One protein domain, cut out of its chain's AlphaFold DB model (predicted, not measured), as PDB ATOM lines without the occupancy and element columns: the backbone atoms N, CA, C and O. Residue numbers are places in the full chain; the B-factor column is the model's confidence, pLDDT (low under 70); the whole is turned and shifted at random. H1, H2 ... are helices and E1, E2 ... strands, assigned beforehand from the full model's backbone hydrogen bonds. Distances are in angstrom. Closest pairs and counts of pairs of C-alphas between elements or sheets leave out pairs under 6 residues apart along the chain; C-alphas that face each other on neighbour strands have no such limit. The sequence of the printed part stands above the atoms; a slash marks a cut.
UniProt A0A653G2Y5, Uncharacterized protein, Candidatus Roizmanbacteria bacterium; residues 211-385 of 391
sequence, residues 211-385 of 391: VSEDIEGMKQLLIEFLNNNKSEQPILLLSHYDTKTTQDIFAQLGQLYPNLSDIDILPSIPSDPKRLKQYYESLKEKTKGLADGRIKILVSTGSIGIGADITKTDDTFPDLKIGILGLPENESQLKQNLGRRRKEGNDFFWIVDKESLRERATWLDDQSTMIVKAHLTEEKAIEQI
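Overview. This is residues 211 to 385 of the 391 residues of an uncharacterized protein of Candidatus Roizmanbacteria bacterium (UniProt A0A653G2Y5). A twisted sheet of five parallel strands makes the core, with H1 and H2 over one face and H4 over the other. H3 meets the sheet with its residues 286 to 291, while residues 271 to 277, of which 273 to 277 belong to H3, stick out at one end of the domain and residues 377 to 385 of H6 stick out as an arm at the other. The printed part has 175 residues, with six named helices and five named strands in the order H1 E1 H2 E2 H3 E3 E4 H4 E5 H5 H6; the class is mixed, helices and strands. The sheet's order is E2 E3 E1 E4 E5. The whole is compact, with a radius of gyration of the C-alphas of 17.0 A and spans of 54 by 37 by 34 A.

Arrangement. The sheet holds E2, residues 263 to 265, E3, 297 to 301, E1, 235 to 239, E4, 321 to 325, and E5, 348 to 353. Within hydrogen-bond range are N 264 and O 297 at 2.9 A between E2 and E3, N 237 and O 298 at 2.9 A between E3 and E1, N 238 and O 323 at 2.8 A between E1 and E4, and N 351 and O 324 at 2.9 A between E4 and E5. H1, residues 215 to 228, is over E4 at a height over the sheet of 8.7 A; its closest C-alphas to E5 are those of Ile 215 and Asp 353, 6.1 A apart. H2, residues 243 to 256, is over E3 at a height of 9.1 A; the closest C-alphas of the two are those of Thr 243 and Thr 301, 5.9 A apart. E1, H2 and E2 form a split strand-helix-strand unit, two parallel strands joined through a helix with E3 between them, its crossover right-handed. H4, residues 331 to 339, is on the opposite face from H1; E4, H4 and E5 form a right-handed strand-helix-strand unit of neighbour strands, as do E2, H3, residues 273 to 291, and E3. H3 only grazes the sheet; its closest C-alphas to E3 are those of Leu 290 and Leu 298, 6.6 A apart. H5, residues 354 to 361, and H6, residues 369 to 385, are not on the sheet and are close but not clearly touching, the C-alphas of Ala 361 and Thr 369 being closest at 7.5 A. Every O i to N i+4 pair is within hydrogen-bond range in H1, H2, H4 and H5, against 13 of 15 in H3 and 11 of 13 in H6.

Along the chain. H1 begins at C-alpha 215 (43.594, 39.795, -3.661) and is 19.8 A long; H2 is 20.0 A and H3 27.2 A. E5, the longest strand, is 17.4 A. H6, 22.9 A, has a kink of 33 degrees near residue 376 and ends at C-alpha 385 (66.981, 31.027, -17.439).

Size, cuts and confidence. The C-alphas farthest apart are those of Lys 274 and Ile 385, 60.7 A. The printed part has no cut, and the link from E3 to E4, 19 residues, is long. Mean pLDDT of the printed part is 75.0; among the residues under 70 are 358 to 385.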
ATOM      1  N   VAL A 211      48.565  37.149 -13.331       84.75
ATOM      2  CA  VAL A 211      48.749  36.539 -12.012       84.75
ATOM      3  C   VAL A 211      49.128  37.612 -10.997       84.75
ATOM      4  O   VAL A 211      50.119  38.313 -11.186       84.75
ATOM      5  N   SER A 212      48.357  37.735  -9.916       87.44
ATOM      6  CA  SER A 212      48.701  38.584  -8.766       87.44
ATOM      7  C   SER A 212      49.227  37.755  -7.595       87.44
ATOM      8  O   SER A 212      48.957  36.558  -7.496       87.44
ATOM      9  N   GLU A 213      49.969  38.380  -6.680       83.31
ATOM     10  CA  GLU A 213      50.396  37.712  -5.439       83.31
ATOM     11  C   GLU A 213      49.208  37.386  -4.526       83.31
ATOM     12  O   GLU A 213      49.122  36.282  -3.990       83.31
ATOM     13  N   ASP A 214      48.275  38.327  -4.397       83.12
ATOM     14  CA  ASP A 214      47.121  38.254  -3.508       83.12
ATOM     15  C   ASP A 214      45.903  38.992  -4.105       83.12
ATOM     16  O   ASP A 214      45.914  39.455  -5.257       83.12
ATOM     17  N   ILE A 215      44.832  39.085  -3.312       84.12
ATOM     18  CA  ILE A 215      43.594  39.795  -3.661       84.12
ATOM     19  C   ILE A 215      43.831  41.303  -3.855       84.12
ATOM     20  O   ILE A 215      43.179  41.909  -4.708       84.12
ATOM     21  N   GLU A 216      44.754  41.927  -3.117       86.38
ATOM     22  CA  GLU A 216      45.053  43.358  -3.272       86.38
ATOM     23  C   GLU A 216      45.770  43.643  -4.595       86.38
ATOM     24  O   GLU A 216      45.381  44.550  -5.335       86.38
ATOM     25  N   GLY A 217      46.746  42.812  -4.962       87.62
ATOM     26  CA  GLY A 217      47.381  42.854  -6.274       87.62
ATOM     27  C   GLY A 217      46.383  42.596  -7.405       87.62
ATOM     28  O   GLY A 217      46.440  43.258  -8.439       87.62
ATOM     29  N   MET A 218      45.413  41.693  -7.208       89.81
ATOM     30  CA  MET A 218      44.344  41.451  -8.189       89.81
ATOM     31  C   MET A 218      43.499  42.711  -8.404       89.81
ATOM     32  O   MET A 218      43.233  43.077  -9.551       89.81
ATOM     33  N   LYS A 219      43.118  43.405  -7.320       87.88
ATOM     34  CA  LYS A 219      42.386  44.678  -7.403       87.88
ATOM     35  C   LYS A 219      43.175  45.698  -8.214       87.88
ATOM     36  O   LYS A 219      42.606  46.288  -9.129       87.88
ATOM     37  N   GLN A 220      44.466  45.877  -7.920       85.88
ATOM     38  CA  GLN A 220      45.337  46.813  -8.642       85.88
ATOM     39  C   GLN A 220      45.397  46.498 -10.140       85.88
ATOM     40  O   GLN A 220      45.134  47.382 -10.953       85.88
ATOM     41  N   LEU A 221      45.620  45.233 -10.510       88.44
ATOM     42  CA  LEU A 221      45.610  44.806 -11.912       88.44
ATOM     43  C   LEU A 221      44.259  45.057 -12.589       88.44
ATOM     44  O   LEU A 221      44.215  45.488 -13.742       88.44
ATOM     45  N   LEU A 222      43.147  44.818 -11.887       88.19
ATOM     46  CA  LEU A 222      41.815  45.112 -12.408       88.19
ATOM     47  C   LEU A 222      41.644  46.614 -12.655       88.19
ATOM     48  O   LEU A 222      41.164  47.003 -13.713       88.19
ATOM     49  N   ILE A 223      42.066  47.464 -11.720       85.06
ATOM     50  CA  ILE A 223      42.002  48.924 -11.862       85.06
ATOM     51  C   ILE A 223      42.845  49.399 -13.042       85.06
ATOM     52  O   ILE A 223      42.364  50.178 -13.862       85.06
ATOM     53  N   GLU A 224      44.088  48.934 -13.145       84.50
ATOM     54  CA  GLU A 224      44.968  49.252 -14.269       84.50
ATOM     55  C   GLU A 224      44.328  48.831 -15.588       84.50
ATOM     56  O   GLU A 224      44.297  49.609 -16.542       84.50
ATOM     57  N   PHE A 225      43.742  47.633 -15.630       84.62
ATOM     58  CA  PHE A 225      43.036  47.146 -16.802       84.62
ATOM     59  C   PHE A 225      41.841  48.034 -17.160       84.62
ATOM     60  O   PHE A 225      41.687  48.391 -18.328       84.62
ATOM     61  N   LEU A 226      41.014  48.416 -16.183       81.06
ATOM     62  CA  LEU A 226      39.847  49.277 -16.388       81.06
ATOM     63  C   LEU A 226      40.245  50.698 -16.821       81.06
ATOM     64  O   LEU A 226      39.619  51.256 -17.717       81.06
ATOM     65  N   ASN A 227      41.317  51.263 -16.259       78.06
ATOM     66  CA  ASN A 227      41.806  52.603 -16.602       78.06
ATOM     67  C   ASN A 227      42.490  52.656 -17.977       78.06
ATOM     68  O   ASN A 227      42.321  53.624 -18.724       78.06
ATOM     69  N   ASN A 228      43.262  51.620 -18.320       75.19
ATOM     70  CA  ASN A 228      43.948  51.521 -19.610       75.19
ATOM     71  C   ASN A 228      42.972  51.170 -20.740       75.19
ATOM     72  O   ASN A 228      43.158  51.599 -21.881       75.19
ATOM     73  N   ASN A 229      41.887  50.457 -20.430       68.00
ATOM     74  CA  ASN A 229      40.779  50.250 -21.352       68.00
ATOM     75  C   ASN A 229      39.803  51.428 -21.314       68.00
ATOM     76  O   ASN A 229      38.663  51.292 -20.889       68.00
ATOM     77  N   LYS A 230      40.195  52.556 -21.918       62.41
ATOM     78  CA  LYS A 230      39.271  53.663 -22.251       62.41
ATOM     79  C   LYS A 230      38.219  53.302 -23.319       62.41
ATOM     80  O   LYS A 230      37.572  54.189 -23.865       62.41
ATOM     81  N   SER A 231      38.095  52.019 -23.663       62.56
ATOM     82  CA  SER A 231      37.100  51.518 -24.607       62.56
ATOM     83  C   SER A 231      35.699  51.786 -24.060       62.56
ATOM     84  O   SER A 231      35.430  51.523 -22.892       62.56
ATOM     85  N   GLU A 232      34.793  52.270 -24.910       71.12
ATOM     86  CA  GLU A 232      33.369  52.410 -24.575       71.12
ATOM     87  C   GLU A 232      32.642  51.055 -24.486       71.12
ATOM     88  O   GLU A 232      31.457  51.011 -24.160       71.12
ATOM     89  N   GLN A 233      33.327  49.943 -24.780       83.88
ATOM     90  CA  GLN A 233      32.730  48.612 -24.735       83.88
ATOM     91  C   GLN A 233      32.308  48.231 -23.303       83.88
ATOM     92  O   GLN A 233      33.139  48.274 -22.390       83.88
ATOM     93  N   PRO A 234      31.056  47.777 -23.107       88.19
ATOM     94  CA  PRO A 234      30.599  47.272 -21.823       88.19
ATOM     95  C   PRO A 234      31.343  45.991 -21.422       88.19
ATOM     96  O   PRO A 234      31.674  45.142 -22.257       88.19
ATOM     97  N   ILE A 235      31.581  45.843 -20.119       90.06
ATOM     98  CA  ILE A 235      32.351  44.748 -19.530       90.06
ATOM     99  C   ILE A 235      31.419  43.827 -18.741       90.06
ATOM    100  O   ILE A 235      30.771  44.246 -17.782       90.06
ATOM    101  N   LEU A 236      31.397  42.544 -19.102       91.00
ATOM    102  CA  LEU A 236      30.849  41.492 -18.250       91.00
ATOM    103  C   LEU A 236      31.987  40.868 -17.446       91.00
ATOM    104  O   LEU A 236      32.870  40.222 -18.013       91.00
ATOM    105  N   LEU A 237      31.939  41.014 -16.129       91.88
ATOM    106  CA  LEU A 237      32.947  40.489 -15.224       91.88
ATOM    107  C   LEU A 237      32.401  39.287 -14.453       91.88
ATOM    108  O   LEU A 237      31.352  39.359 -13.821       91.88
ATOM    109  N   LEU A 238      33.110  38.168 -14.514       90.88
ATOM    110  CA  LEU A 238      32.693  36.890 -13.949       90.88
ATOM    111  C   LEU A 238      33.607  36.551 -12.772       90.88
ATOM    112  O   LEU A 238      34.759  36.164 -12.965       90.88
ATOM    113  N   SER A 239      33.099  36.728 -11.558       90.44
ATOM    114  CA  SER A 239      33.817  36.439 -10.320       90.44
ATOM    115  C   SER A 239      33.597  34.988  -9.889       90.44
ATOM    116  O   SER A 239      32.457  34.542  -9.744       90.44
ATOM    117  N   HIS A 240      34.692  34.260  -9.660       85.62
ATOM    118  CA  HIS A 240      34.687  32.915  -9.063       85.62
ATOM    119  C   HIS A 240      34.893  32.923  -7.548       85.62
ATOM    120  O   HIS A 240      34.987  31.856  -6.943       85.62
ATOM    121  N   TYR A 241      34.935  34.100  -6.925       83.56
ATOM    122  CA  TYR A 241      34.807  34.215  -5.477       83.56
ATOM    123  C   TYR A 241      33.337  34.094  -5.063       83.56
ATOM    124  O   TYR A 241      32.416  34.226  -5.879       83.56
ATOM    125  N   ASP A 242      33.090  33.873  -3.774       81.69
ATOM    126  CA  ASP A 242      31.733  33.933  -3.248       81.69
ATOM    127  C   ASP A 242      31.137  35.354  -3.373       81.69
ATOM    128  O   ASP A 242      31.820  36.347  -3.661       81.69
ATOM    129  N   THR A 243      29.819  35.452  -3.176       79.06
ATOM    130  CA  THR A 243      29.099  36.719  -3.377       79.06
ATOM    131  C   THR A 243      29.540  37.799  -2.394       79.06
ATOM    132  O   THR A 243      29.643  38.955  -2.795       79.06
ATOM    133  N   LYS A 244      29.835  37.438  -1.139       83.19
ATOM    134  CA  LYS A 244      30.250  38.399  -0.116       83.19
ATOM    135  C   LYS A 244      31.634  38.950  -0.447       83.19
ATOM    136  O   LYS A 244      31.786  40.160  -0.553       83.19
ATOM    137  N   THR A 245      32.594  38.071  -0.726       84.19
ATOM    138  CA  THR A 245      33.948  38.468  -1.136       84.19
ATOM    139  C   THR A 245      33.915  39.357  -2.377       84.19
ATOM    140  O   THR A 245      34.590  40.382  -2.433       84.19
ATOM    141  N   THR A 246      33.072  39.027  -3.360       87.88
ATOM    142  CA  THR A 246      32.902  39.869  -4.550       87.88
ATOM    143  C   THR A 246      32.334  41.245  -4.198       87.88
ATOM    144  O   THR A 246      32.865  42.257  -4.648       87.88
ATOM    145  N   GLN A 247      31.276  41.310  -3.386       86.56
ATOM    146  CA  GLN A 247      30.707  42.583  -2.938       86.56
ATOM    147  C   GLN A 247      31.738  43.434  -2.193       86.56
ATOM    148  O   GLN A 247      31.842  44.626  -2.473       86.56
ATOM    149  N   ASP A 248      32.540  42.823  -1.320       86.56
ATOM    150  CA  ASP A 248      33.592  43.507  -0.568       86.56
ATOM    151  C   ASP A 248      34.681  44.062  -1.500       86.56
ATOM    152  O   ASP A 248      35.087  45.218  -1.354       86.56
ATOM    153  N   ILE A 249      35.109  43.288  -2.507       86.88
ATOM    154  CA  ILE A 249      36.054  43.744  -3.541       86.88
ATOM    155  C   ILE A 249      35.509  44.993  -4.244       86.88
ATOM    156  O   ILE A 249      36.202  46.006  -4.319       86.88
ATOM    157  N   PHE A 250      34.268  44.951  -4.732       87.94
ATOM    158  CA  PHE A 250      33.696  46.059  -5.502       87.94
ATOM    159  C   PHE A 250      33.317  47.272  -4.650       87.94
ATOM    160  O   PHE A 250      33.450  48.399  -5.122       87.94
ATOM    161  N   ALA A 251      32.931  47.074  -3.389       84.69
ATOM    162  CA  ALA A 251      32.728  48.169  -2.446       84.69
ATOM    163  C   ALA A 251      34.034  48.941  -2.201       84.69
ATOM    164  O   ALA A 251      34.044  50.172  -2.238       84.69
ATOM    165  N   GLN A 252      35.149  48.227  -2.015       81.81
ATOM    166  CA  GLN A 252      36.464  48.845  -1.831       81.81
ATOM    167  C   GLN A 252      36.964  49.527  -3.108       81.81
ATOM    168  O   GLN A 252      37.482  50.640  -3.044       81.81
ATOM    169  N   LEU A 253      36.757  48.910  -4.277       81.69
ATOM    170  CA  LEU A 253      37.085  49.533  -5.562       81.69
ATOM    171  C   LEU A 253      36.315  50.841  -5.773       81.69
ATOM    172  O   LEU A 253      36.919  51.830  -6.175       81.69
ATOM    173  N   GLY A 254      35.020  50.878  -5.441       79.06
ATOM    174  CA  GLY A 254      34.211  52.096  -5.535       79.06
ATOM    175  C   GLY A 254      34.672  53.214  -4.591       79.06
ATOM    176  O   GLY A 254      34.605  54.385  -4.955       79.06
ATOM    177  N   GLN A 255      35.186  52.872  -3.402       78.38
ATOM    178  CA  GLN A 255      35.756  53.851  -2.463       78.38
ATOM    179  C   GLN A 255      37.096  54.413  -2.943       78.38
ATOM    180  O   GLN A 255      37.326  55.619  -2.867       78.38
ATOM    181  N   LEU A 256      37.986  53.540  -3.422       70.56
ATOM    182  CA  LEU A 256      39.333  53.917  -3.851       70.56
ATOM    183  C   LEU A 256      39.334  54.621  -5.214       70.56
ATOM    184  O   LEU A 256      40.215  55.435  -5.487       70.56
ATOM    185  N   TYR A 257      38.335  54.338  -6.054       71.06
ATOM    186  CA  TYR A 257      38.230  54.857  -7.415       71.06
ATOM    187  C   TYR A 257      36.805  55.355  -7.684       71.06
ATOM    188  O   TYR A 257      36.037  54.684  -8.372       71.06
ATOM    189  N   PRO A 258      36.447  56.565  -7.213       67.94
ATOM    190  CA  PRO A 258      35.093  57.117  -7.339       67.94
ATOM    191  C   PRO A 258      34.598  57.260  -8.785       67.94
ATOM    192  O   PRO A 258      33.397  57.321  -9.033       67.94
ATOM    193  N   ASN A 259      35.522  57.288  -9.750       67.38
ATOM    194  CA  ASN A 259      35.220  57.325 -11.181       67.38
ATOM    195  C   ASN A 259      34.695  55.974 -11.722       67.38
ATOM    196  O   ASN A 259      34.239  55.919 -12.861       67.38
ATOM    197  N   LEU A 260      34.748  54.894 -10.932       68.00
ATOM    198  CA  LEU A 260      34.156  53.582 -11.231       68.00
ATOM    199  C   LEU A 260      32.667  53.517 -10.827       68.00
ATOM    200  O   LEU A 260      32.208  52.516 -10.284       68.00
ATOM    201  N   SER A 261      31.897  54.578 -11.072       61.06
ATOM    202  CA  SER A 261      30.501  54.698 -10.616       61.06
ATOM    203  C   SER A 261      29.510  53.766 -11.321       61.06
ATOM    204  O   SER A 261      28.400  53.573 -10.833       61.06
ATOM    205  N   ASP A 262      29.904  53.167 -12.445       77.69
ATOM    206  CA  ASP A 262      28.998  52.444 -13.345       77.69
ATOM    207  C   ASP A 262      29.180  50.917 -13.245       77.69
ATOM    208  O   ASP A 262      29.163  50.202 -14.255       77.69
ATOM    209  N   ILE A 263      29.405  50.426 -12.021       85.06
ATOM    210  CA  ILE A 263      29.499  48.999 -11.702       85.06
ATOM    211  C   ILE A 263      28.189  48.541 -11.073       85.06
ATOM    212  O   ILE A 263      27.779  49.051 -10.033       85.06
ATOM    213  N   ASP A 264      27.571  47.527 -11.666       88.75
ATOM    214  CA  ASP A 264      26.426  46.844 -11.081       88.75
ATOM    215  C   ASP A 264      26.758  45.375 -10.799       88.75
ATOM    216  O   ASP A 264      27.478  44.724 -11.556       88.75
ATOM    217  N   ILE A 265      26.231  44.838  -9.701       88.94
ATOM    218  CA  ILE A 265      26.449  43.453  -9.277       88.94
ATOM    219  C   ILE A 265      25.119  42.709  -9.361       88.94
ATOM    220  O   ILE A 265      24.074  43.178  -8.888       88.94
ATOM    221  N   LEU A 266      25.138  41.526  -9.974       87.25
ATOM    222  CA  LEU A 266      23.970  40.659 -10.000       87.25
ATOM    223  C   LEU A 266      23.720  40.068  -8.601       87.25
ATOM    224  O   LEU A 266      24.639  39.510  -7.997       87.25
ATOM    225  N   PRO A 267      22.490  40.180  -8.067       81.31
ATOM    226  CA  PRO A 267      22.167  39.635  -6.755       81.31
ATOM    227  C   PRO A 267      22.142  38.103  -6.787       81.31
ATOM    228  O   PRO A 267      21.923  37.499  -7.835       81.31
ATOM    229  N   SER A 268      22.309  37.459  -5.632       81.31
ATOM    230  CA  SER A 268      22.128  36.008  -5.508       81.31
ATOM    231  C   SER A 268      20.697  35.582  -5.856       81.31
ATOM    232  O   SER A 268      19.734  36.286  -5.549       81.31
ATOM    233  N   ILE A 269      20.557  34.394  -6.456       80.62
ATOM    234  CA  ILE A 269      19.250  33.816  -6.794       80.62
ATOM    235  C   ILE A 269      18.480  33.535  -5.489       80.62
ATOM    236  O   ILE A 269      18.981  32.781  -4.648       80.62
ATOM    237  N   PRO A 270      17.280  34.108  -5.287       76.31
ATOM    238  CA  PRO A 270      16.489  33.853  -4.090       76.31
ATOM    239  C   PRO A 270      15.892  32.438  -4.108       76.31
ATOM    240  O   PRO A 270      15.523  31.922  -5.160       76.31
ATOM    241  N   SER A 271      15.740  31.829  -2.931       75.50
ATOM    242  CA  SER A 271      15.070  30.528  -2.766       75.50
ATOM    243  C   SER A 271      13.539  30.622  -2.752       75.50
ATOM    244  O   SER A 271      12.860  29.622  -2.967       75.50
ATOM    245  N   ASP A 272      12.990  31.813  -2.500       75.50
ATOM    246  CA  ASP A 272      11.548  32.065  -2.458       75.50
ATOM    247  C   ASP A 272      10.962  32.219  -3.880       75.50
ATOM    248  O   ASP A 272      11.353  33.148  -4.598       75.50
ATOM    249  N   PRO A 273       9.978  31.385  -4.286       70.69
ATOM    250  CA  PRO A 273       9.339  31.465  -5.600       70.69
ATOM    251  C   PRO A 273       8.743  32.837  -5.944       70.69
ATOM    252  O   PRO A 273       8.768  33.236  -7.109       70.69
ATOM    253  N   LYS A 274       8.223  33.591  -4.962       75.88
ATOM    254  CA  LYS A 274       7.644  34.926  -5.217       75.88
ATOM    255  C   LYS A 274       8.720  35.944  -5.593       75.88
ATOM    256  O   LYS A 274       8.529  36.741  -6.513       75.88
ATOM    257  N   ARG A 275       9.872  35.877  -4.923       75.19
ATOM    258  CA  ARG A 275      11.057  36.696  -5.219       75.19
ATOM    259  C   ARG A 275      11.789  36.257  -6.483       75.19
ATOM    260  O   ARG A 275      12.449  37.079  -7.109       75.19
ATOM    261  N   LEU A 276      11.643  34.998  -6.891       79.19
ATOM    262  CA  LEU A 276      12.276  34.461  -8.096       79.19
ATOM    263  C   LEU A 276      11.826  35.198  -9.369       79.19
ATOM    264  O   LEU A 276      12.651  35.509 -10.224       79.19
ATOM    265  N   LYS A 277      10.534  35.537  -9.476       80.12
ATOM    266  CA  LYS A 277      10.011  36.311 -10.615       80.12
ATOM    267  C   LYS A 277      10.664  37.693 -10.708       80.12
ATOM    268  O   LYS A 277      11.197  38.044 -11.755       80.12
ATOM    269  N   GLN A 278      10.672  38.431  -9.598       84.38
ATOM    270  CA  GLN A 278      11.285  39.763  -9.514       84.38
ATOM    271  C   GLN A 278      12.788  39.715  -9.811       84.38
ATOM    272  O   GLN A 278      13.327  40.590 -10.483       84.38
ATOM    273  N   TYR A 279      13.460  38.661  -9.346       85.00
ATOM    274  CA  TYR A 279      14.861  38.418  -9.648       85.00
ATOM    275  C   TYR A 279      15.105  38.274 -11.157       85.00
ATOM    276  O   TYR A 279      16.000  38.928 -11.686       85.00
ATOM    277  N   TYR A 280      14.312  37.466 -11.868       84.00
ATOM    278  CA  TYR A 280      14.486  37.287 -13.313       84.00
ATOM    279  C   TYR A 280      14.126  38.539 -14.122       84.00
ATOM    280  O   TYR A 280      14.787  38.818 -15.122       84.00
ATOM    281  N   GLU A 281      13.130  39.312 -13.684       86.12
ATOM    282  CA  GLU A 281      12.820  40.623 -14.268       86.12
ATOM    283  C   GLU A 281      14.011  41.583 -14.111       86.12
ATOM    284  O   GLU A 281      14.491  42.129 -15.104       86.12
ATOM    285  N   SER A 282      14.574  41.694 -12.902       87.62
ATOM    286  CA  SER A 282      15.763  42.518 -12.644       87.62
ATOM    287  C   SER A 282      16.995  42.033 -13.415       87.62
ATOM    288  O   SER A 282      17.738  42.843 -13.963       87.62
ATOM    289  N   LEU A 283      17.204  40.715 -13.511       88.06
ATOM    290  CA  LEU A 283      18.290  40.135 -14.299       88.06
ATOM    291  C   LEU A 283      18.184  40.565 -15.766       88.06
ATOM    292  O   LEU A 283      19.182  41.007 -16.328       88.06
ATOM    293  N   LYS A 284      16.984  40.486 -16.360       87.69
ATOM    294  CA  LYS A 284      16.724  40.917 -17.743       87.69
ATOM    295  C   LYS A 284      16.972  42.414 -17.923       87.69
ATOM    296  O   LYS A 284      17.560  42.822 -18.922       87.69
ATOM    297  N   GLU A 285      16.559  43.240 -16.965       89.69
ATOM    298  CA  GLU A 285      16.813  44.684 -17.008       89.69
ATOM    299  C   GLU A 285      18.305  45.017 -16.948       89.69
ATOM    300  O   GLU A 285      18.779  45.826 -17.746       89.69
ATOM    301  N   LYS A 286      19.058  44.369 -16.052       91.62
ATOM    302  CA  LYS A 286      20.502  44.586 -15.895       91.62
ATOM    303  C   LYS A 286      21.299  44.077 -17.095       91.62
ATOM    304  O   LYS A 286      22.178  44.786 -17.583       91.62
ATOM    305  N   THR A 287      20.990  42.891 -17.625       89.81
ATOM    306  CA  THR A 287      21.674  42.381 -18.828       89.81
ATOM    307  C   THR A 287      21.388  43.256 -20.044       89.81
ATOM    308  O   THR A 287      22.307  43.564 -20.802       89.81
ATOM    309  N   LYS A 288      20.152  43.740 -20.195       89.31
ATOM    310  CA  LYS A 288      19.791  44.700 -21.244       89.31
ATOM    311  C   LYS A 288      20.472  46.056 -21.040       89.31
ATOM    312  O   LYS A 288      20.973  46.643 -21.993       89.31
ATOM    313  N   GLY A 289      20.557  46.530 -19.796       89.50
ATOM    314  CA  GLY A 289      21.295  47.738 -19.430       89.50
ATOM    315  C   GLY A 289      22.773  47.662 -19.816       89.50
ATOM    316  O   GLY A 289      23.296  48.618 -20.384       89.50
ATOM    317  N   LEU A 290      23.418  46.515 -19.588       91.19
ATOM    318  CA  LEU A 290      24.782  46.253 -20.054       91.19
ATOM    319  C   LEU A 290      24.863  46.257 -21.588       91.19
ATOM    320  O   LEU A 290      25.739  46.898 -22.157       91.19
ATOM    321  N   ALA A 291      23.945  45.561 -22.265       89.06
ATOM    322  CA  ALA A 291      23.949  45.450 -23.722       89.06
ATOM    323  C   ALA A 291      23.783  46.803 -24.433       89.06
ATOM    324  O   ALA A 291      24.449  47.065 -25.437       89.06
ATOM    325  N   ASP A 292      22.911  47.658 -23.898       87.69
ATOM    326  CA  ASP A 292      22.653  49.009 -24.401       87.69
ATOM    327  C   ASP A 292      23.748  50.020 -23.980       87.69
ATOM    328  O   ASP A 292      23.680  51.183 -24.369       87.69
ATOM    329  N   GLY A 293      24.732  49.616 -23.162       86.31
ATOM    330  CA  GLY A 293      25.801  50.488 -22.655       86.31
ATOM    331  C   GLY A 293      25.385  51.440 -21.524       86.31
ATOM    332  O   GLY A 293      26.158  52.316 -21.149       86.31
ATOM    333  N   ARG A 294      24.179  51.273 -20.959       87.56
ATOM    334  CA  ARG A 294      23.702  52.027 -19.781       87.56
ATOM    335  C   ARG A 294      24.411  51.602 -18.495       87.56
ATOM    336  O   ARG A 294      24.565  52.412 -17.590       87.56
ATOM    337  N   ILE A 295      24.818  50.338 -18.420       88.06
ATOM    338  CA  ILE A 295      25.702  49.802 -17.383       88.06
ATOM    339  C   ILE A 295      27.051  49.556 -18.050       88.06
ATOM    340  O   ILE A 295      27.107  48.855 -19.062       88.06
ATOM    341  N   LYS A 296      28.136  50.113 -17.500       87.06
ATOM    342  CA  LYS A 296      29.472  49.907 -18.073       87.06
ATOM    343  C   LYS A 296      30.086  48.591 -17.644       87.06
ATOM    344  O   LYS A 296      30.727  47.936 -18.459       87.06
ATOM    345  N   ILE A 297      29.898  48.205 -16.386       89.75
ATOM    346  CA  ILE A 297      30.450  46.970 -15.838       89.75
ATOM    347  C   ILE A 297      29.340  46.224 -15.108       89.75
ATOM    348  O   ILE A 297      28.768  46.735 -14.150       89.75
ATOM    349  N   LEU A 298      29.051  45.000 -15.544       91.31
ATOM    350  CA  LEU A 298      28.145  44.096 -14.842       91.31
ATOM    351  C   LEU A 298      28.948  42.935 -14.264       91.31
ATOM    352  O   LEU A 298      29.602  42.196 -15.001       91.31
ATOM    353  N   VAL A 299      28.872  42.755 -12.952       91.75
ATOM    354  CA  VAL A 299      29.564  41.694 -12.222       91.75
ATOM    355  C   VAL A 299      28.594  40.554 -11.937       91.75
ATOM    356  O   VAL A 299      27.535  40.756 -11.344       91.75
ATOM    357  N   SER A 300      28.973  39.340 -12.327       89.75
ATOM    358  CA  SER A 300      28.267  38.110 -11.984       89.75
ATOM    359  C   SER A 300      29.135  37.206 -11.119       89.75
ATOM    360  O   SER A 300      30.314  37.027 -11.421       89.75
ATOM    361  N   THR A 301      28.562  36.614 -10.070       84.31
ATOM    362  CA  THR A 301      29.270  35.688  -9.175       84.31
ATOM    363  C   THR A 301      28.852  34.244  -9.439       84.31
ATOM    364  O   THR A 301      27.666  33.929  -9.570       84.31
ATOM    365  N   GLY A 302      29.830  33.342  -9.530       70.19
ATOM    366  CA  GLY A 302      29.601  31.914  -9.746       70.19
ATOM    367  C   GLY A 302      28.712  31.624 -10.963       70.19
ATOM    368  O   GLY A 302      29.067  31.921 -12.102       70.19
ATOM    369  N   SER A 303      27.548  31.012 -10.719       63.47
ATOM    370  CA  SER A 303      26.586  30.612 -11.755       63.47
ATOM    371  C   SER A 303      25.464  31.621 -12.024       63.47
ATOM    372  O   SER A 303      24.549  31.342 -12.806       63.47
ATOM    373  N   ILE A 304      25.511  32.796 -11.398       73.25
ATOM    374  CA  ILE A 304      24.505  33.837 -11.596       73.25
ATOM    375  C   ILE A 304      24.528  34.301 -13.062       73.25
ATOM    376  O   ILE A 304      25.573  34.375 -13.714       73.25
ATOM    377  N   GLY A 305      23.349  34.535 -13.639       60.28
ATOM    378  CA  GLY A 305      23.235  34.931 -15.045       60.28
ATOM    379  C   GLY A 305      23.783  33.903 -16.049       60.28
ATOM    380  O   GLY A 305      24.044  34.256 -17.203       60.28
ATOM    381  N   ILE A 306      24.013  32.642 -15.654       65.19
ATOM    382  CA  ILE A 306      24.220  31.545 -16.610       65.19
ATOM    383  C   ILE A 306      22.919  31.319 -17.383       65.19
ATOM    384  O   ILE A 306      21.855  31.171 -16.788       65.19
ATOM    385  N   GLY A 307      23.021  31.304 -18.713       61.41
ATOM    386  CA  GLY A 307      21.890  31.096 -19.622       61.41
ATOM    387  C   GLY A 307      21.025  32.330 -19.887       61.41
ATOM    388  O   GLY A 307      20.080  32.237 -20.659       61.41
ATOM    389  N   ALA A 308      21.335  33.481 -19.283       71.19
ATOM    390  CA  ALA A 308      20.699  34.740 -19.652       71.19
ATOM    391  C   ALA A 308      21.371  35.307 -20.906       71.19
ATOM    392  O   ALA A 308      22.573  35.600 -20.888       71.19
ATOM    393  N   ASP A 309      20.596  35.476 -21.975       73.31
ATOM    394  CA  ASP A 309      21.068  36.190 -23.151       73.31
ATOM    395  C   ASP A 309      21.269  37.669 -22.832       73.31
ATOM    396  O   ASP A 309      20.474  38.318 -22.146       73.31
ATOM    397  N   ILE A 310      22.383  38.194 -23.328       82.88
ATOM    398  CA  ILE A 310      22.726  39.605 -23.234       82.88
ATOM    399  C   ILE A 310      22.508  40.163 -24.631       82.88
ATOM    400  O   ILE A 310      23.380  40.046 -25.490       82.88
ATOM    401  N   THR A 311      21.314  40.691 -24.871       84.75
ATOM    402  CA  THR A 311      20.902  41.294 -26.140       84.75
ATOM    403  C   THR A 311      20.510  42.746 -25.925       84.75
ATOM    404  O   THR A 311      20.047  43.145 -24.853       84.75
ATOM    405  N   LYS A 312      20.744  43.550 -26.957       83.88
ATOM    406  CA  LYS A 312      20.313  44.943 -27.025       83.88
ATOM    407  C   LYS A 312      18.798  45.030 -27.178       83.88
ATOM    408  O   LYS A 312      18.113  44.044 -27.441       83.88
ATOM    409  N   THR A 313      18.269  46.243 -27.054       83.62
ATOM    410  CA  THR A 313      16.839  46.525 -27.269       83.62
ATOM    411  C   THR A 313      16.312  46.127 -28.652       83.62
ATOM    412  O   THR A 313      15.120  45.863 -28.775       83.62
ATOM    413  N   ASP A 314      17.174  46.057 -29.665       83.88
ATOM    414  CA  ASP A 314      16.854  45.630 -31.033       83.88
ATOM    415  C   ASP A 314      17.076  44.120 -31.276       83.88
ATOM    416  O   ASP A 314      17.160  43.687 -32.424       83.88
ATOM    417  N   ASP A 315      17.205  43.327 -30.206       79.81
ATOM    418  CA  ASP A 315      17.502  41.886 -30.216       79.81
ATOM    419  C   ASP A 315      18.846  41.501 -30.864       79.81
ATOM    420  O   ASP A 315      19.118  40.321 -31.108       79.81
ATOM    421  N   THR A 316      19.737  42.467 -31.105       82.62
ATOM    422  CA  THR A 316      21.100  42.183 -31.565       82.62
ATOM    423  C   THR A 316      22.044  41.892 -30.399       82.62
ATOM    424  O   THR A 316      21.832  42.322 -29.261       82.62
ATOM    425  N   PHE A 317      23.123  41.153 -30.662       81.94
ATOM    426  CA  PHE A 317      24.141  40.888 -29.648       81.94
ATOM    427  C   PHE A 317      25.113  42.074 -29.524       81.94
ATOM    428  O   PHE A 317      25.640  42.541 -30.540       81.94
ATOM    429  N   PRO A 318      25.393  42.555 -28.299       83.94
ATOM    430  CA  PRO A 318      26.391  43.580 -28.064       83.94
ATOM    431  C   PRO A 318      27.808  43.035 -28.220       83.94
ATOM    432  O   PRO A 318      28.070  41.833 -28.133       83.94
ATOM    433  N   ASP A 319      28.729  43.967 -28.423       84.75
ATOM    434  CA  ASP A 319      30.155  43.698 -28.410       84.75
ATOM    435  C   ASP A 319      30.668  43.877 -26.980       84.75
ATOM    436  O   ASP A 319      30.799  45.004 -26.504       84.75
ATOM    437  N   LEU A 320      30.841  42.762 -26.269       86.12
ATOM    438  CA  LEU A 320      31.198  42.756 -24.853       86.12
ATOM    439  C   LEU A 320      32.658  42.388 -24.666       86.12
ATOM    440  O   LEU A 320      33.133  41.396 -25.228       86.12
ATOM    441  N   LYS A 321      33.300  43.092 -23.739       88.75
ATOM    442  CA  LYS A 321      34.540  42.634 -23.132       88.75
ATOM    443  C   LYS A 321      34.216  41.721 -21.953       88.75
ATOM    444  O   LYS A 321      33.395  42.050 -21.102       88.75
ATOM    445  N   ILE A 322      34.837  40.551 -21.913       89.56
ATOM    446  CA  ILE A 322      34.615  39.537 -20.883       89.56
ATOM    447  C   ILE A 322      35.830  39.493 -19.959       89.56
ATOM    448  O   ILE A 322      36.952  39.281 -20.410       89.56
ATOM    449  N   GLY A 323      35.604  39.672 -18.665       90.88
ATOM    450  CA  GLY A 323      36.626  39.516 -17.639       90.88
ATOM    451  C   GLY A 323      36.317  38.338 -16.726       90.88
ATOM    452  O   GLY A 323      35.153  38.077 -16.425       90.88
ATOM    453  N   ILE A 324      37.343  37.648 -16.242       90.69
ATOM    454  CA  ILE A 324      37.217  36.674 -15.152       90.69
ATOM    455  C   ILE A 324      38.076  37.123 -13.972       90.69
ATOM    456  O   ILE A 324      39.239  37.479 -14.160       90.69
ATOM    457  N   LEU A 325      37.513  37.056 -12.766       90.38
ATOM    458  CA  LEU A 325      38.248  37.207 -11.514       90.38
ATOM    459  C   LEU A 325      38.277  35.879 -10.760       90.38
ATOM    460  O   LEU A 325      37.233  35.249 -10.567       90.38
ATOM    461  N   GLY A 326      39.462  35.482 -10.311       85.31
ATOM    462  CA  GLY A 326      39.671  34.235  -9.585       85.31
ATOM    463  C   GLY A 326      39.722  33.011 -10.502       85.31
ATOM    464  O   GLY A 326      39.430  33.065 -11.701       85.31
ATOM    465  N   LEU A 327      40.128  31.874  -9.932       81.31
ATOM    466  CA  LEU A 327      40.332  30.647 -10.698       81.31
ATOM    467  C   LEU A 327      38.991  29.934 -10.973       81.31
ATOM    468  O   LEU A 327      38.322  29.522 -10.020       81.31
ATOM    469  N   PRO A 328      38.617  29.671 -12.243       77.56
ATOM    470  CA  PRO A 328      37.483  28.801 -12.553       77.56
ATOM    471  C   PRO A 328      37.678  27.398 -11.967       77.56
ATOM    472  O   PRO A 328      38.799  26.895 -11.907       77.56
ATOM    473  N   GLU A 329      36.601  26.734 -11.552       71.75
ATOM    474  CA  GLU A 329      36.677  25.388 -10.957       71.75
ATOM    475  C   GLU A 329      37.165  24.333 -11.954       71.75
ATOM    476  O   GLU A 329      37.755  23.323 -11.572       71.75
ATOM    477  N   ASN A 330      36.894  24.547 -13.243       68.31
ATOM    478  CA  ASN A 330      37.275  23.639 -14.316       68.31
ATOM    479  C   ASN A 330      37.360  24.360 -15.673       68.31
ATOM    480  O   ASN A 330      36.843  25.461 -15.870       68.31
ATOM    481  N   GLU A 331      37.972  23.686 -16.648       67.69
ATOM    482  CA  GLU A 331      38.133  24.186 -18.019       67.69
ATOM    483  C   GLU A 331      36.788  24.465 -18.717       67.69
ATOM    484  O   GLU A 331      36.692  25.364 -19.554       67.69
ATOM    485  N   SER A 332      35.721  23.736 -18.362       68.81
ATOM    486  CA  SER A 332      34.400  23.953 -18.966       68.81
ATOM    487  C   SER A 332      33.840  25.329 -18.612       68.81
ATOM    488  O   SER A 332      33.267  25.980 -19.482       68.81
ATOM    489  N   GLN A 333      34.033  25.798 -17.377       73.44
ATOM    490  CA  GLN A 333      33.629  27.145 -16.967       73.44
ATOM    491  C   GLN A 333      34.414  28.219 -17.727       73.44
ATOM    492  O   GLN A 333      33.813  29.152 -18.255       73.44
ATOM    493  N   LEU A 334      35.732  28.052 -17.879       76.94
ATOM    494  CA  LEU A 334      36.552  28.967 -18.683       76.94
ATOM    495  C   LEU A 334      36.050  29.046 -20.135       76.94
ATOM    496  O   LEU A 334      35.886  30.137 -20.679       76.94
ATOM    497  N   LYS A 335      35.737  27.898 -20.751       74.38
ATOM    498  CA  LYS A 335      35.184  27.827 -22.114       74.38
ATOM    499  C   LYS A 335      33.798  28.456 -22.228       74.38
ATOM    500  O   LYS A 335      33.535  29.140 -23.211       74.38
ATOM    501  N   GLN A 336      32.919  28.243 -21.249       74.44
ATOM    502  CA  GLN A 336      31.594  28.873 -21.218       74.44
ATOM    503  C   GLN A 336      31.714  30.395 -21.137       74.44
ATOM    504  O   GLN A 336      31.047  31.105 -21.889       74.44
ATOM    505  N   ASN A 337      32.616  30.888 -20.288       81.88
ATOM    506  CA  ASN A 337      32.890  32.312 -20.134       81.88
ATOM    507  C   ASN A 337      33.455  32.909 -21.430       81.88
ATOM    508  O   ASN A 337      32.939  33.911 -21.920       81.88
ATOM    509  N   LEU A 338      34.435  32.247 -22.052       79.69
ATOM    510  CA  LEU A 338      34.980  32.637 -23.358       79.69
ATOM    511  C   LEU A 338      33.924  32.583 -24.473       79.69
ATOM    512  O   LEU A 338      33.941  33.388 -25.404       79.69
ATOM    513  N   GLY A 339      32.974  31.652 -24.373       77.31
ATOM    514  CA  GLY A 339      31.847  31.510 -25.288       77.31
ATOM    515  C   GLY A 339      30.943  32.742 -25.341       77.31
ATOM    516  O   GLY A 339      30.366  32.996 -26.400       77.31
ATOM    517  N   ARG A 340      30.881  33.533 -24.258       78.25
ATOM    518  CA  ARG A 340      30.103  34.781 -24.192       78.25
ATOM    519  C   ARG A 340      30.667  35.894 -25.078       78.25
ATOM    520  O   ARG A 340      29.913  36.774 -25.480       78.25
ATOM    521  N   ARG A 341      31.954  35.837 -25.441       79.19
ATOM    522  CA  ARG A 341      32.552  36.737 -26.438       79.19
ATOM    523  C   ARG A 341      31.951  36.436 -27.810       79.19
ATOM    524  O   ARG A 341      31.944  35.275 -28.215       79.19
ATOM    525  N   ARG A 342      31.458  37.435 -28.543       72.56
ATOM    526  CA  ARG A 342      30.802  37.226 -29.852       72.56
ATOM    527  C   ARG A 342      31.657  37.625 -31.060       72.56
ATOM    528  O   ARG A 342      31.381  37.118 -32.142       72.56
ATOM    529  N   LYS A 343      32.686  38.460 -30.882       70.56
ATOM    530  CA  LYS A 343      33.621  38.872 -31.941       70.56
ATOM    531  C   LYS A 343      35.055  38.413 -31.674       70.56
ATOM    532  O   LYS A 343      35.442  38.171 -30.531       70.56
ATOM    533  N   GLU A 344      35.829  38.301 -32.749       66.69
ATOM    534  CA  GLU A 344      37.282  38.133 -32.696       66.69
ATOM    535  C   GLU A 344      37.949  39.417 -32.179       66.69
ATOM    536  O   GLU A 344      37.595  40.513 -32.605       66.69
ATOM    537  N   GLY A 345      38.920  39.281 -31.271       68.62
ATOM    538  CA  GLY A 345      39.618  40.416 -30.658       68.62
ATOM    539  C   GLY A 345      40.100  40.159 -29.227       68.62
ATOM    540  O   GLY A 345      39.828  39.100 -28.646       68.62
ATOM    541  N   ASN A 346      40.785  41.156 -28.656       64.38
ATOM    542  CA  ASN A 346      41.311  41.186 -27.279       64.38
ATOM    543  C   ASN A 346      40.224  41.549 -26.245       64.38
ATOM    544  O   ASN A 346      40.446  42.316 -25.308       64.38
ATOM    545  N   ASP A 347      39.033  40.983 -26.418       81.31
ATOM    546  CA  ASP A 347      37.849  41.262 -25.600       81.31
ATOM    547  C   ASP A 347      37.653  40.210 -24.507       81.31
ATOM    548  O   ASP A 347      36.544  39.958 -24.045       81.31
ATOM    549  N   PHE A 348      38.744  39.562 -24.106       87.38
ATOM    550  CA  PHE A 348      38.764  38.604 -23.017       87.38
ATOM    551  C   PHE A 348      40.014  38.812 -22.169       87.38
ATOM    552  O   PHE A 348      41.119  38.877 -22.704       87.38
ATOM    553  N   PHE A 349      39.851  38.868 -20.854       88.69
ATOM    554  CA  PHE A 349      40.954  38.871 -19.900       88.69
ATOM    555  C   PHE A 349      40.568  38.069 -18.664       88.69
ATOM    556  O   PHE A 349      39.390  37.847 -18.380       88.69
ATOM    557  N   TRP A 350      41.566  37.624 -17.915       90.38
ATOM    558  CA  TRP A 350      41.325  36.966 -16.644       90.38
ATOM    559  C   TRP A 350      42.487  37.186 -15.693       90.38
ATOM    560  O   TRP A 350      43.643  37.163 -16.113       90.38
ATOM    561  N   ILE A 351      42.151  37.441 -14.431       90.12
ATOM    562  CA  ILE A 351      43.100  37.723 -13.360       90.12
ATOM    563  C   ILE A 351      42.915  36.661 -12.281       90.12
ATOM    564  O   ILE A 351      41.787  36.371 -11.872       90.12
ATOM    565  N   VAL A 352      44.019  36.071 -11.834       86.44
ATOM    566  CA  VAL A 352      44.033  35.014 -10.823       86.44
ATOM    567  C   VAL A 352      45.083  35.351  -9.769       86.44
ATOM    568  O   VAL A 352      46.213  35.683 -10.110       86.44
ATOM    569  N   ASP A 353      44.735  35.232  -8.495       83.50
ATOM    570  CA  ASP A 353      45.686  35.387  -7.396       83.50
ATOM    571  C   ASP A 353      46.420  34.071  -7.082       83.50
ATOM    572  O   ASP A 353      45.882  32.963  -7.219       83.50
ATOM    573  N   LYS A 354      47.681  34.180  -6.650       79.94
ATOM    574  CA  LYS A 354      48.523  33.026  -6.304       79.94
ATOM    575  C   LYS A 354      47.987  32.236  -5.115       79.94
ATOM    576  O   LYS A 354      48.250  31.036  -5.045       79.94
ATOM    577  N   GLU A 355      47.255  32.860  -4.199       75.00
ATOM    578  CA  GLU A 355      46.650  32.178  -3.053       75.00
ATOM    579  C   GLU A 355      45.615  31.139  -3.514       75.00
ATOM    580  O   GLU A 355      45.773  29.948  -3.234       75.00
ATOM    581  N   SER A 356      44.678  31.538  -4.375       72.31
ATOM    582  CA  SER A 356      43.695  30.661  -5.024       72.31
ATOM    583  C   SER A 356      44.345  29.546  -5.850       72.31
ATOM    584  O   SER A 356      43.823  28.429  -5.941       72.31
ATOM    585  N   LEU A 357      45.506  29.819  -6.460       70.25
ATOM    586  CA  LEU A 357      46.296  28.795  -7.150       70.25
ATOM    587  C   LEU A 357      46.908  27.784  -6.175       70.25
ATOM    588  O   LEU A 357      46.909  26.589  -6.474       70.25
ATOM    589  N   ARG A 358      47.422  28.231  -5.022       63.81
ATOM    590  CA  ARG A 358      48.043  27.371  -4.000       63.81
ATOM    591  C   ARG A 358      47.025  26.465  -3.317       63.81
ATOM    592  O   ARG A 358      47.282  25.267  -3.211       63.81
ATOM    593  N   GLU A 359      45.874  27.003  -2.915       59.69
ATOM    594  CA  GLU A 359      44.801  26.236  -2.265       59.69
ATOM    595  C   GLU A 359      44.269  25.107  -3.146       59.69
ATOM    596  O   GLU A 359      43.911  24.035  -2.663       59.69
ATOM    597  N   ARG A 360      44.237  25.331  -4.461       55.88
ATOM    598  CA  ARG A 360      43.813  24.301  -5.406       55.88
ATOM    599  C   ARG A 360      44.963  23.404  -5.842       55.88
ATOM    600  O   ARG A 360      44.727  22.229  -6.079       55.88
ATOM    601  N   ALA A 361      46.210  23.876  -5.884       49.03
ATOM    602  CA  ALA A 361      47.362  23.027  -6.200       49.03
ATOM    603  C   ALA A 361      47.535  21.848  -5.220       49.03
ATOM    604  O   ALA A 361      48.017  20.798  -5.636       49.03
ATOM    605  N   THR A 362      47.104  21.987  -3.961       37.81
ATOM    606  CA  THR A 362      47.095  20.899  -2.963       37.81
ATOM    607  C   THR A 362      45.945  19.900  -3.145       37.81
ATOM    608  O   THR A 362      46.044  18.778  -2.659       37.81
ATOM    609  N   TRP A 363      44.884  20.267  -3.872       36.03
ATOM    610  CA  TRP A 363      43.726  19.414  -4.193       36.03
ATOM    611  C   TRP A 363      43.775  18.793  -5.605       36.03
ATOM    612  O   TRP A 363      42.972  17.916  -5.922       36.03
ATOM    613  N   LEU A 364      44.678  19.257  -6.474       39.41
ATOM    614  CA  LEU A 364      44.653  19.015  -7.921       39.41
ATOM    615  C   LEU A 364      45.702  17.991  -8.386       39.41
ATOM    616  O   LEU A 364      46.736  18.362  -8.954       39.41
ATOM    617  N   ASP A 365      45.364  16.709  -8.253       36.06
ATOM    618  CA  ASP A 365      46.024  15.606  -8.972       36.06
ATOM    619  C   ASP A 365      45.382  15.331 -10.354       36.06
ATOM    620  O   ASP A 365      45.717  14.355 -11.019       36.06
ATOM    621  N   ASP A 366      44.467  16.194 -10.828       39.50
ATOM    622  CA  ASP A 366      43.719  15.950 -12.068       39.50
ATOM    623  C   ASP A 366      43.549  17.198 -12.969       39.50
ATOM    624  O   ASP A 366      43.290  18.309 -12.505       39.50
ATOM    625  N   GLN A 367      43.741  16.954 -14.271       41.47
ATOM    626  CA  GLN A 367      43.633  17.726 -15.535       41.47
ATOM    627  C   GLN A 367      43.517  19.273 -15.550       41.47
ATOM    628  O   GLN A 367      44.127  19.906 -16.418       41.47
ATOM    629  N   SER A 368      42.808  19.924 -14.624       39.47
ATOM    630  CA  SER A 368      42.678  21.396 -14.531       39.47
ATOM    631  C   SER A 368      44.033  22.089 -14.352       39.47
ATOM    632  O   SER A 368      44.246  23.221 -14.794       39.47
ATOM    633  N   THR A 369      44.985  21.375 -13.748       44.38
ATOM    634  CA  THR A 369      46.360  21.815 -13.532       44.38
ATOM    635  C   THR A 369      47.131  22.002 -14.831       44.38
ATOM    636  O   THR A 369      48.102  22.737 -14.812       44.38
ATOM    637  N   MET A 370      46.759  21.403 -15.967       47.03
ATOM    638  CA  MET A 370      47.589  21.491 -17.176       47.03
ATOM    639  C   MET A 370      47.548  22.864 -17.859       47.03
ATOM    640  O   MET A 370      48.561  23.262 -18.425       47.03
ATOM    641  N   ILE A 371      46.443  23.610 -17.818       45.41
ATOM    642  CA  ILE A 371      46.365  24.936 -18.469       45.41
ATOM    643  C   ILE A 371      47.171  25.956 -17.668       45.41
ATOM    644  O   ILE A 371      48.039  26.630 -18.215       45.41
ATOM    645  N   VAL A 372      46.972  25.967 -16.349       45.75
ATOM    646  CA  VAL A 372      47.739  26.823 -15.443       45.75
ATOM    647  C   VAL A 372      49.193  26.353 -15.339       45.75
ATOM    648  O   VAL A 372      50.081  27.185 -15.411       45.75
ATOM    649  N   LYS A 373      49.494  25.043 -15.280       46.31
ATOM    650  CA  LYS A 373      50.886  24.542 -15.320       46.31
ATOM    651  C   LYS A 373      51.563  24.806 -16.662       46.31
ATOM    652  O   LYS A 373      52.758  25.034 -16.618       46.31
ATOM    653  N   ALA A 374      50.881  24.786 -17.816       44.38
ATOM    654  CA  ALA A 374      51.493  25.171 -19.102       44.38
ATOM    655  C   ALA A 374      51.863  26.652 -19.146       44.38
ATOM    656  O   ALA A 374      52.900  26.990 -19.696       44.38
ATOM    657  N   HIS A 375      51.032  27.523 -18.576       45.59
ATOM    658  CA  HIS A 375      51.308  28.962 -18.565       45.59
ATOM    659  C   HIS A 375      52.280  29.355 -17.438       45.59
ATOM    660  O   HIS A 375      53.179  30.153 -17.657       45.59
ATOM    661  N   LEU A 376      52.223  28.697 -16.276       43.56
ATOM    662  CA  LEU A 376      53.224  28.838 -15.208       43.56
ATOM    663  C   LEU A 376      54.567  28.165 -15.543       43.56
ATOM    664  O   LEU A 376      55.572  28.484 -14.912       43.56
ATOM    665  N   THR A 377      54.623  27.210 -16.483       45.50
ATOM    666  CA  THR A 377      55.914  26.666 -16.955       45.50
ATOM    667  C   THR A 377      56.636  27.622 -17.891       45.50
ATOM    668  O   THR A 377      57.857  27.553 -17.929       45.50
ATOM    669  N   GLU A 378      55.948  28.558 -18.554       41.34
ATOM    670  CA  GLU A 378      56.614  29.682 -19.233       41.34
ATOM    671  C   GLU A 378      57.243  30.650 -18.219       41.34
ATOM    672  O   GLU A 378      58.408  31.005 -18.371       41.34
ATOM    673  N   GLU A 379      56.562  30.984 -17.117       39.31
ATOM    674  CA  GLU A 379      57.163  31.808 -16.051       39.31
ATOM    675  C   GLU A 379      58.288  31.087 -15.298       39.31
ATOM    676  O   GLU A 379      59.323  31.689 -15.025       39.31
ATOM    677  N   LYS A 380      58.158  29.780 -15.023       39.47
ATOM    678  CA  LYS A 380      59.267  28.991 -14.459       39.47
ATOM    679  C   LYS A 380      60.426  28.807 -15.437       39.47
ATOM    680  O   LYS A 380      61.551  28.662 -14.975       39.47
ATOM    681  N   ALA A 381      60.185  28.813 -16.748       34.19
ATOM    682  CA  ALA A 381      61.260  28.821 -17.737       34.19
ATOM    683  C   ALA A 381      62.004  30.165 -17.723       34.19
ATOM    684  O   ALA A 381      63.229  30.169 -17.767       34.19
ATOM    685  N   ILE A 382      61.293  31.285 -17.559       35.81
ATOM    686  CA  ILE A 382      61.896  32.621 -17.421       35.81
ATOM    687  C   ILE A 382      62.671  32.744 -16.093       35.81
ATOM    688  O   ILE A 382      63.820  33.174 -16.099       35.81
ATOM    689  N   GLU A 383      62.130  32.253 -14.972       34.66
ATOM    690  CA  GLU A 383      62.829  32.236 -13.672       34.66
ATOM    691  C   GLU A 383      64.019  31.258 -13.600       34.66
ATOM    692  O   GLU A 383      64.890  31.415 -12.739       34.66
ATOM    693  N   GLN A 384      64.054  30.223 -14.450       31.17
ATOM    694  CA  GLN A 384      65.164  29.264 -14.510       31.17
ATOM    695  C   GLN A 384      66.262  29.669 -15.501       31.17
ATOM    696  O   GLN A 384      67.407  29.279 -15.285       31.17
ATOM    697  N   ILE A 385      65.964  30.478 -16.525       31.45
ATOM    698  CA  ILE A 385      66.981  31.027 -17.439       31.45
ATOM    699  C   ILE A 385      67.903  32.017 -16.705       31.45
ATOM    700  O   ILE A 385      69.114  31.957 -16.894       31.45
TER     701      ILE A 385